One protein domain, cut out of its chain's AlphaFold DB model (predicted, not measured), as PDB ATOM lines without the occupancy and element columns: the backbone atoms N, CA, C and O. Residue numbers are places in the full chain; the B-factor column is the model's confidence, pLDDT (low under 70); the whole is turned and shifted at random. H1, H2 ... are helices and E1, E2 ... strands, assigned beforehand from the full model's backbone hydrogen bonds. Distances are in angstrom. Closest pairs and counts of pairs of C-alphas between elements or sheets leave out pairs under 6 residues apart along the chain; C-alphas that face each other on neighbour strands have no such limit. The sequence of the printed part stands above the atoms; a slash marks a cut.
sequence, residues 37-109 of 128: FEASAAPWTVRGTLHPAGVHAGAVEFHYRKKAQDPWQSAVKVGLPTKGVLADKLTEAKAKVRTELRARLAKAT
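AT A GLANCE: This is residues 37 to 109 of the 128 residues of the protein "Hypothetical protein" of Pyrodinium bahamense (UniProt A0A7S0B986). A small antiparallel sheet of three strands is covered on one face by one long helix, H2, which lies over E1 and E2 and makes the longest dimension of the domain; a single short turn of helix, H1, sits on the same face at the E3 side. The printed part has 73 residues, with three named strands and then two named helices in the order E1, E2, E3, H1, H2. The sheet has the order E1 - E2 - E3 and is antiparallel throughout, and the class is mixed, helices and strands. The whole is compact, with a radius of gyration of the C-alphas of 12.7 A, yet elongated in outline, spanning 36 by 22 by 19 A.

IN THESE COORDINATES: E1, residues 37 to 41, begins at C-alpha 37 (-43.044, -1.136, 18.111) and is 12.8 A long. E2, residues 44 to 50, measures 19.5 A, and E3, residues 60 to 65, measures 16.6 A. H1 is residues 75 to 78, 5.4 A long. H2, residues 85 to 108, runs 34.5 A from C-alpha 85 (-54.225, -17.612, 8.146) to C-alpha 108 (-28.717, 3.609, 17.435).

HOW THE PARTS SIT: The strands form a meander, each the antiparallel neighbour of the one before, with hairpins E1 and E2, and E2 and E3. E1 and E2 stand at 157 degrees between their directions; N 39 and O 46 are within hydrogen-bond range at 2.8 A. E2 and E3 stand at 156 degrees, with N 47 and O 63 at 2.8 A. Residues 63 to 64 of E3 also pair, antiparallel, with residues 73 to 74. H2 is on the sheet at a height of 7.4 A, over E1 and E2, along the strands at 22 degrees to E2 on the local plane: two layers, a helix on one face of a sheet. The closest C-alphas of E1 and H2 are those of Ala 41 and Leu 90, 5.5 A apart; those of E2 and H2 are Gly 48 and Val 97, 5.9 A. H1 is on the same face, at a height of 7.6 A, only just over E3, with 3 of its 4 C-alphas falling on that strand; the closest C-alphas, of His 63 and Ala 75, are 6.6 A apart. H1 and H2 are apart. In H2 every O i to N i+4 pair is within hydrogen-bond range; H1 is too short for such a pair.

THE WHOLE: The two C-alphas farthest apart, of Gly 84 and Thr 109, are 37.3 A apart. The printed part has no cut. The link E1 to E2 is tight, and the other three are short. The mean pLDDT of the printed part is 77.3; residues 52 to 54, 56 to 58, 76 to 83 and 107 to 109 are under 70.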
ATOM      1  N   PHE A  37     -42.350  -1.203  19.388       82.62
ATOM      2  CA  PHE A  37     -43.044  -1.136  18.111       82.62
ATOM      3  C   PHE A  37     -44.286  -2.009  18.161       82.62
ATOM      4  O   PHE A  37     -44.206  -3.184  18.527       82.62
ATOM      5  N   GLU A  38     -45.427  -1.427  17.811       86.31
ATOM      6  CA  GLU A  38     -46.717  -2.103  17.787       86.31
ATOM      7  C   GLU A  38     -47.133  -2.396  16.345       86.31
ATOM      8  O   GLU A  38     -47.088  -1.526  15.479       86.31
ATOM      9  N   ALA A  39     -47.563  -3.627  16.090       82.88
ATOM     10  CA  ALA A  39     -48.113  -4.051  14.815       82.88
ATOM     11  C   ALA A  39     -49.442  -4.774  15.041       82.88
ATOM     12  O   ALA A  39     -49.532  -5.722  15.823       82.88
ATOM     13  N   SER A  40     -50.478  -4.342  14.327       79.50
ATOM     14  CA  SER A  40     -51.781  -5.004  14.340       79.50
ATOM     15  C   SER A  40     -51.757  -6.254  13.457       79.50
ATOM     16  O   SER A  40     -51.401  -6.198  12.282       79.50
ATOM     17  N   ALA A  41     -52.163  -7.383  14.027       77.44
ATOM     18  CA  ALA A  41     -52.293  -8.692  13.396       77.44
ATOM     19  C   ALA A  41     -53.736  -9.203  13.577       77.44
ATOM     20  O   ALA A  41     -54.011 -10.119  14.356       77.44
ATOM     21  N   ALA A  42     -54.668  -8.574  12.856       77.31
ATOM     22  CA  ALA A  42     -56.103  -8.875  12.860       77.31
ATOM     23  C   ALA A  42     -56.739  -8.789  14.272       77.31
ATOM     24  O   ALA A  42     -56.754  -7.670  14.787       77.31
ATOM     25  N   PRO A  43     -57.252  -9.850  14.948       80.44
ATOM     26  CA  PRO A  43     -57.842  -9.658  16.273       80.44
ATOM     27  C   PRO A  43     -56.786  -9.444  17.370       80.44
ATOM     28  O   PRO A  43     -57.158  -9.379  18.534       80.44
ATOM     29  N   TRP A  44     -55.491  -9.384  17.036       82.00
ATOM     30  CA  TRP A  44     -54.395  -9.230  17.991       82.00
ATOM     31  C   TRP A  44     -53.525  -8.020  17.659       82.00
ATOM     32  O   TRP A  44     -53.286  -7.704  16.499       82.00
ATOM     33  N   THR A  45     -52.963  -7.390  18.681       84.88
ATOM     34  CA  THR A  45     -51.879  -6.413  18.568       84.88
ATOM     35  C   THR A  45     -50.609  -7.040  19.116       84.88
ATOM     36  O   THR A  45     -50.607  -7.564  20.229       84.88
ATOM     37  N   VAL A  46     -49.529  -6.982  18.340       85.56
ATOM     38  CA  VAL A  46     -48.193  -7.444  18.720       85.56
ATOM     39  C   VAL A  46     -47.355  -6.230  19.094       85.56
ATOM     40  O   VAL A  46     -47.217  -5.322  18.285       85.56
ATOM     41  N   ARG A  47     -46.750  -6.227  20.279       86.50
ATOM     42  CA  ARG A  47     -45.769  -5.224  20.701       86.50
ATOM     43  C   ARG A  47     -44.409  -5.874  20.862       86.50
ATOM     44  O   ARG A  47     -44.244  -6.772  21.683       86.50
ATOM     45  N   GLY A  48     -43.434  -5.409  20.095       85.50
ATOM     46  CA  GLY A  48     -42.029  -5.698  20.342       85.50
ATOM     47  C   GLY A  48     -41.444  -4.676  21.302       85.50
ATOM     48  O   GLY A  48     -41.708  -3.485  21.159       85.50
ATOM     49  N   THR A  49     -40.651  -5.141  22.259       84.00
ATOM     50  CA  THR A  49     -39.845  -4.307  23.154       84.00
ATOM     51  C   THR A  49     -38.387  -4.667  22.940       84.00
ATOM     52  O   THR A  49     -37.988  -5.811  23.151       84.00
ATOM     53  N   LEU A  50     -37.609  -3.711  22.452       83.38
ATOM     54  CA  LEU A  50     -36.181  -3.836  22.224       83.38
ATOM     55  C   LEU A  50     -35.430  -3.442  23.490       83.38
ATOM     56  O   LEU A  50     -35.621  -2.347  24.013       83.38
ATOM     57  N   HIS A  51     -34.513  -4.299  23.917       80.81
ATOM     58  CA  HIS A  51     -33.601  -4.001  25.015       80.81
ATOM     59  C   HIS A  51     -32.337  -3.322  24.480       80.81
ATOM     60  O   HIS A  51     -31.557  -3.972  23.781       80.81
ATOM     61  N   PRO A  52     -32.099  -2.025  24.758       67.50
ATOM     62  CA  PRO A  52     -30.935  -1.311  24.230       67.50
ATOM     63  C   PRO A  52     -29.634  -1.618  24.989       67.50
ATOM     64  O   PRO A  52     -28.555  -1.400  24.445       67.50
ATOM     65  N   ALA A  53     -29.713  -2.114  26.227       65.38
ATOM     66  CA  ALA A  53     -28.566  -2.318  27.111       65.38
ATOM     67  C   ALA A  53     -28.766  -3.521  28.056       65.38
ATOM     68  O   ALA A  53     -29.872  -4.039  28.193       65.38
ATOM     69  N   GLY A  54     -27.687  -3.947  28.722       67.56
ATOM     70  CA  GLY A  54     -27.690  -5.041  29.702       67.56
ATOM     71  C   GLY A  54     -27.397  -6.424  29.108       67.56
ATOM     72  O   GLY A  54     -27.011  -6.551  27.949       67.56
ATOM     73  N   VAL A  55     -27.590  -7.477  29.908       72.50
ATOM     74  CA  VAL A  55     -27.350  -8.881  29.499       72.50
ATOM     75  C   VAL A  55     -28.258  -9.342  28.351       72.50
ATOM     76  O   VAL A  55     -27.944 -10.305  27.659       72.50
ATOM     77  N   HIS A  56     -29.353  -8.617  28.112       69.38
ATOM     78  CA  HIS A  56     -30.290  -8.833  27.012       69.38
ATOM     79  C   HIS A  56     -30.185  -7.757  25.917       69.38
ATOM     80  O   HIS A  56     -31.109  -7.611  25.119       69.38
ATOM     81  N   ALA A  57     -29.084  -6.997  25.850       69.38
ATOM     82  CA  ALA A  57     -28.895  -5.971  24.824       69.38
ATOM     83  C   ALA A  57     -29.067  -6.553  23.405       69.38
ATOM     84  O   ALA A  57     -28.383  -7.494  23.003       69.38
ATOM     85  N   GLY A  58     -29.996  -5.984  22.639       69.62
ATOM     86  CA  GLY A  58     -30.369  -6.427  21.295       69.62
ATOM     87  C   GLY A  58     -31.434  -7.527  21.235       69.62
ATOM     88  O   GLY A  58     -31.824  -7.917  20.128       69.62
ATOM     89  N   ALA A  59     -31.930  -8.011  22.377       78.88
ATOM     90  CA  ALA A  59     -33.082  -8.905  22.434       78.88
ATOM     91  C   ALA A  59     -34.390  -8.136  22.192       78.88
ATOM     92  O   ALA A  59     -34.531  -6.972  22.574       78.88
ATOM     93  N   VAL A  60     -35.350  -8.809  21.554       80.94
ATOM     94  CA  VAL A  60     -36.704  -8.293  21.328       80.94
ATOM     95  C   VAL A  60     -37.686  -9.185  22.073       80.94
ATOM     96  O   VAL A  60     -37.826 -10.361  21.741       80.94
ATOM     97  N   GLU A  61     -38.374  -8.622  23.058       82.94
ATOM     98  CA  GLU A  61     -39.484  -9.281  23.741       82.94
ATOM     99  C   GLU A  61     -40.792  -8.998  23.012       82.94
ATOM    100  O   GLU A  61     -41.089  -7.854  22.669       82.94
ATOM    101  N   PHE A  62     -41.595 -10.036  22.793       83.81
ATOM    102  CA  PHE A  62     -42.882  -9.906  22.118       83.81
ATOM    103  C   PHE A  62     -44.031 -10.092  23.102       83.81
ATOM    104  O   PHE A  62     -44.161 -11.145  23.730       83.81
ATOM    105  N   HIS A  63     -44.908  -9.099  23.140       85.94
ATOM    106  CA  HIS A  63     -46.145  -9.094  23.903       85.94
ATOM    107  C   HIS A  63     -47.345  -9.015  22.959       85.94
ATOM    108  O   HIS A  63     -47.247  -8.467  21.861       85.94
ATOM    109  N   TYR A  64     -48.480  -9.559  23.382       85.69
ATOM    110  CA  TYR A  64     -49.700  -9.657  22.588       85.69
ATOM    111  C   TYR A  64     -50.889  -9.210  23.430       85.69
ATOM    112  O   TYR A  64     -50.965  -9.526  24.618       85.69
ATOM    113  N   ARG A  65     -51.832  -8.505  22.809       86.00
ATOM    114  CA  ARG A  65     -53.149  -8.195  23.386       86.00
ATOM    115  C   ARG A  65     -54.225  -8.376  22.325       86.00
ATOM    116  O   ARG A  65     -53.943  -8.190  21.146       86.00
ATOM    117  N   LYS A  66     -55.437  -8.756  22.724       81.19
ATOM    118  CA  LYS A  66     -56.570  -8.923  21.794       81.19
ATOM    119  C   LYS A  66     -57.380  -7.634  21.656       81.19
ATOM    120  O   LYS A  66     -57.792  -7.256  20.568       81.19
ATOM    121  N   LYS A  67     -57.586  -6.941  22.776       79.25
ATOM    122  CA  LYS A  67     -58.240  -5.631  22.842       79.25
ATOM    123  C   LYS A  67     -57.283  -4.621  23.456       79.25
ATOM    124  O   LYS A  67     -56.382  -4.986  24.204       79.25
ATOM    125  N   ALA A  68     -57.499  -3.338  23.185       76.44
ATOM    126  CA  ALA A  68     -56.668  -2.277  23.753       76.44
ATOM    127  C   ALA A  68     -56.716  -2.228  25.294       76.44
ATOM    128  O   ALA A  68     -55.731  -1.828  25.907       76.44
ATOM    129  N   GLN A  69     -57.837  -2.663  25.883       79.75
ATOM    130  CA  GLN A  69     -58.077  -2.725  27.330       79.75
ATOM    131  C   GLN A  69     -57.497  -3.984  27.995       79.75
ATOM    132  O   GLN A  69     -57.408  -4.033  29.218       79.75
ATOM    133  N   ASP A  70     -57.114  -5.001  27.216       81.50
ATOM    134  CA  ASP A  70     -56.509  -6.213  27.765       81.50
ATOM    135  C   ASP A  70     -55.055  -5.951  28.189       81.50
ATOM    136  O   ASP A  70     -54.327  -5.222  27.499       81.50
ATOM    137  N   PRO A  71     -54.591  -6.583  29.283       83.81
ATOM    138  CA  PRO A  71     -53.191  -6.531  29.661       83.81
ATOM    139  C   PRO A  71     -52.317  -7.171  28.575       83.81
ATOM    140  O   PRO A  71     -52.693  -8.150  27.927       83.81
ATOM    141  N   TRP A  72     -51.115  -6.628  28.394       83.88
ATOM    142  CA  TRP A  72     -50.102  -7.218  27.527       83.88
ATOM    143  C   TRP A  72     -49.670  -8.574  28.079       83.88
ATOM    144  O   TRP A  72     -49.246  -8.676  29.228       83.88
ATOM    145  N   GLN A  73     -49.747  -9.613  27.254       84.38
ATOM    146  CA  GLN A  73     -49.416 -10.971  27.668       84.38
ATOM    147  C   GLN A  73     -48.396 -11.616  26.730       84.38
ATOM    148  O   GLN A  73     -48.310 -11.301  25.543       84.38
ATOM    149  N   SER A  74     -47.594 -12.530  27.266       80.25
ATOM    150  CA  SER A  74     -46.569 -13.261  26.519       80.25
ATOM    151  C   SER A  74     -47.198 -14.287  25.570       80.25
ATOM    152  O   SER A  74     -48.277 -14.815  25.842       80.25
ATOM    153  N   ALA A  75     -46.490 -14.652  24.493       72.44
ATOM    154  CA  ALA A  75     -46.963 -15.636  23.504       72.44
ATOM    155  C   ALA A  75     -47.459 -16.953  24.132       72.44
ATOM    156  O   ALA A  75     -48.443 -17.523  23.669       72.44
ATOM    157  N   VAL A  76     -46.786 -17.405  25.197       67.31
ATOM    158  CA  VAL A  76     -47.088 -18.650  25.921       67.31
ATOM    159  C   VAL A  76     -48.449 -18.584  26.614       67.31
ATOM    160  O   VAL A  76     -49.185 -19.563  26.625       67.31
ATOM    161  N   LYS A  77     -48.806 -17.420  27.163       68.69
ATOM    162  CA  LYS A  77     -50.017 -17.242  27.974       68.69
ATOM    163  C   LYS A  77     -51.256 -16.927  27.135       68.69
ATOM    164  O   LYS A  77     -52.373 -17.190  27.559       68.69
ATOM    165  N   VAL A  78     -51.053 -16.382  25.937       69.62
ATOM    166  CA  VAL A  78     -52.130 -15.945  25.036       69.62
ATOM    167  C   VAL A  78     -52.704 -17.085  24.190       69.62
ATOM    168  O   VAL A  78     -53.783 -16.932  23.624       69.62
ATOM    169  N   GLY A  79     -52.022 -18.233  24.110       65.19
ATOM    170  CA  GLY A  79     -52.494 -19.362  23.304       65.19
ATOM    171  C   GLY A  79     -52.621 -18.978  21.830       65.19
ATOM    172  O   GLY A  79     -53.672 -19.166  21.220       65.19
ATOM    173  N   LEU A  80     -51.571 -18.359  21.275       69.88
ATOM    174  CA  LEU A  80     -51.582 -17.901  19.886       69.88
ATOM    175  C   LEU A  80     -51.894 -19.071  18.939       69.88
ATOM    176  O   LEU A  80     -51.318 -20.151  19.104       69.88
ATOM    177  N   PRO A  81     -52.749 -18.866  17.922       67.00
ATOM    178  CA  PRO A  81     -53.002 -19.890  16.923       67.00
ATOM    179  C   PRO A  81     -51.692 -20.212  16.201       67.00
ATOM    180  O   PRO A  81     -51.069 -19.346  15.589       67.00
ATOM    181  N   THR A  82     -51.258 -21.466  16.298       65.00
ATOM    182  CA  THR A  82     -50.033 -21.978  15.665       65.00
ATOM    183  C   THR A  82     -50.251 -22.412  14.218       65.00
ATOM    184  O   THR A  82     -49.282 -22.684  13.515       65.00
ATOM    185  N   LYS A  83     -51.507 -22.480  13.757       61.56
ATOM    186  CA  LYS A  83     -51.882 -22.914  12.406       61.56
ATOM    187  C   LYS A  83     -52.980 -22.019  11.820       61.56
ATOM    188  O   LYS A  83     -53.820 -21.498  12.552       61.56
ATOM    189  N   GLY A  84     -52.972 -21.871  10.496       75.06
ATOM    190  CA  GLY A  84     -53.969 -21.119   9.727       75.06
ATOM    191  C   GLY A  84     -53.559 -19.685   9.374       75.06
ATOM    192  O   GLY A  84     -52.481 -19.216   9.728       75.06
ATOM    193  N   VAL A  85     -54.455 -18.971   8.686       70.88
ATOM    194  CA  VAL A  85     -54.225 -17.612   8.146       70.88
ATOM    195  C   VAL A  85     -53.849 -16.599   9.239       70.88
ATOM    196  O   VAL A  85     -53.056 -15.688   9.017       70.88
ATOM    197  N   LEU A  86     -54.366 -16.780  10.457       71.44
ATOM    198  CA  LEU A  86     -54.038 -15.930  11.606       71.44
ATOM    199  C   LEU A  86     -52.595 -16.120  12.098       71.44
ATOM    200  O   LEU A  86     -51.971 -15.154  12.536       71.44
ATOM    201  N   ALA A  87     -52.057 -17.339  12.008       73.94
ATOM    202  CA  ALA A  87     -50.674 -17.636  12.378       73.94
ATOM    203  C   ALA A  87     -49.690 -16.986  11.396       73.94
ATOM    204  O   ALA A  87     -48.670 -16.431  11.811       73.94
ATOM    205  N   ASP A  88     -50.036 -16.993  10.107       76.88
ATOM    206  CA  ASP A  88     -49.269 -16.325   9.057       76.88
ATOM    207  C   ASP A  88     -49.237 -14.804   9.283       76.88
ATOM    208  O   ASP A  88     -48.164 -14.210   9.383       76.88
ATOM    209  N   LYS A  89     -50.398 -14.189   9.559       77.06
ATOM    210  CA  LYS A  89     -50.493 -12.752   9.882       77.06
ATOM    211  C   LYS A  89     -49.726 -12.362  11.148       77.06
ATOM    212  O   LYS A  89     -49.090 -11.308  11.178       77.06
ATOM    213  N   LEU A  90     -49.741 -13.203  12.181       76.19
ATOM    214  CA  LEU A  90     -48.934 -13.003  13.390       76.19
ATOM    215  C   LEU A  90     -47.434 -13.128  13.107       76.19
ATOM    216  O   LEU A  90     -46.642 -12.364  13.658       76.19
ATOM    217  N   THR A  91     -47.035 -14.072  12.258       80.81
ATOM    218  CA  THR A  91     -45.635 -14.266  11.858       80.81
ATOM    219  C   THR A  91     -45.134 -13.079  11.043       80.81
ATOM    220  O   THR A  91     -44.067 -12.540  11.340       80.81
ATOM    221  N   GLU A  92     -45.940 -12.599  10.098       81.62
ATOM    222  CA  GLU A  92     -45.665 -11.408   9.293       81.62
ATOM    223  C   GLU A  92     -45.528 -10.156  10.182       81.62
ATOM    224  O   GLU A  92     -44.578  -9.382  10.043       81.62
ATOM    225  N   ALA A  93     -46.416  -9.991  11.172       81.88
ATOM    226  CA  ALA A  93     -46.347  -8.897  12.141       81.88
ATOM    227  C   ALA A  93     -45.096  -8.981  13.030       81.88
ATOM    228  O   ALA A  93     -44.394  -7.984  13.196       81.88
ATOM    229  N   LYS A  94     -44.749 -10.166  13.553       80.06
ATOM    230  CA  LYS A  94     -43.501 -10.371  14.312       80.06
ATOM    231  C   LYS A  94     -42.266 -10.070  13.469       80.06
ATOM    232  O   LYS A  94     -41.323  -9.464  13.976       80.06
ATOM    233  N   ALA A  95     -42.258 -10.483  12.203       82.38
ATOM    234  CA  ALA A  95     -41.157 -10.220  11.284       82.38
ATOM    235  C   ALA A  95     -40.989  -8.715  11.031       82.38
ATOM    236  O   ALA A  95     -39.866  -8.213  11.112       82.38
ATOM    237  N   LYS A  96     -42.091  -7.982  10.821       82.75
ATOM    238  CA  LYS A  96     -42.101  -6.511  10.713       82.75
ATOM    239  C   LYS A  96     -41.551  -5.853  11.977       82.75
ATOM    240  O   LYS A  96     -40.587  -5.097  11.897       82.75
ATOM    241  N   VAL A  97     -42.076  -6.234  13.142       82.94
ATOM    242  CA  VAL A  97     -41.636  -5.729  14.453       82.94
ATOM    243  C   VAL A  97     -40.143  -5.966  14.672       82.94
ATOM    244  O   VAL A  97     -39.408  -5.051  15.034       82.94
ATOM    245  N   ARG A  98     -39.657  -7.183  14.409       82.12
ATOM    246  CA  ARG A  98     -38.241  -7.529  14.571       82.12
ATOM    247  C   ARG A  98     -37.350  -6.757  13.603       82.12
ATOM    248  O   ARG A  98     -36.277  -6.312  14.004       82.12
ATOM    249  N   THR A  99     -37.765  -6.632  12.345       83.69
ATOM    250  CA  THR A  99     -37.002  -5.927  11.306       83.69
ATOM    251  C   THR A  99     -36.885  -4.452  11.648       83.69
ATOM    252  O   THR A  99     -35.785  -3.905  11.616       83.69
ATOM    253  N   GLU A 100     -37.987  -3.827  12.057       82.56
ATOM    254  CA  GLU A 100     -38.003  -2.411  12.388       82.56
ATOM    255  C   GLU A 100     -37.230  -2.113  13.679       82.56
ATOM    256  O   GLU A 100     -36.379  -1.224  13.691       82.56
ATOM    257  N   LEU A 101     -37.408  -2.920  14.731       80.69
ATOM    258  CA  LEU A 101     -36.632  -2.779  15.967       80.69
ATOM    259  C   LEU A 101     -35.135  -3.044  15.751       80.69
ATOM    260  O   LEU A 101     -34.307  -2.315  16.294       80.69
ATOM    261  N   ARG A 102     -34.746  -4.016  14.911       78.12
ATOM    262  CA  ARG A 102     -33.329  -4.205  14.547       78.12
ATOM    263  C   ARG A 102     -32.782  -3.061  13.705       78.12
ATOM    264  O   ARG A 102     -31.640  -2.665  13.925       78.12
ATOM    265  N   ALA A 103     -33.555  -2.525  12.763       79.62
ATOM    266  CA  ALA A 103     -33.142  -1.371  11.967       79.62
ATOM    267  C   ALA A 103     -32.929  -0.137  12.858       79.62
ATOM    268  O   ALA A 103     -31.934   0.575  12.706       79.62
ATOM    269  N   ARG A 104     -33.817   0.072  13.835       73.56
ATOM    270  CA  ARG A 104     -33.685   1.112  14.862       73.56
ATOM    271  C   ARG A 104     -32.453   0.878  15.737       73.56
ATOM    272  O   ARG A 104     -31.654   1.795  15.890       73.56
ATOM    273  N   LEU A 105     -32.216  -0.349  16.211       73.62
ATOM    274  CA  LEU A 105     -31.009  -0.692  16.972       73.62
ATOM    275  C   LEU A 105     -29.725  -0.442  16.167       73.62
ATOM    276  O   LEU A 105     -28.764   0.105  16.700       73.62
ATOM    277  N   ALA A 106     -29.692  -0.822  14.889       73.19
ATOM    278  CA  ALA A 106     -28.534  -0.618  14.016       73.19
ATOM    279  C   ALA A 106     -28.243   0.872  13.782       73.19
ATOM    280  O   ALA A 106     -27.079   1.274  13.762       73.19
ATOM    281  N   LYS A 107     -29.295   1.695  13.659       69.88
ATOM    282  CA  LYS A 107     -29.184   3.161  13.635       69.88
ATOM    283  C   LYS A 107     -28.654   3.714  14.962       69.88
ATOM    284  O   LYS A 107     -27.799   4.591  14.944       69.88
ATOM    285  N   ALA A 108     -29.117   3.180  16.092       64.62
ATOM    286  CA  ALA A 108     -28.717   3.609  17.435       64.62
ATOM    287  C   ALA A 108     -27.267   3.283  17.789       64.62
ATOM    288  O   ALA A 108     -26.569   4.084  18.396       64.62
ATOM    289  N   THR A 109     -26.815   2.085  17.423       62.34
ATOM    290  CA  THR A 109     -25.488   1.564  17.786       62.34
ATOM    291  C   THR A 109     -24.390   2.003  16.819       62.34
ATOM    292  O   THR A 109     -23.268   1.513  16.910       62.34
TER     293      THR A 109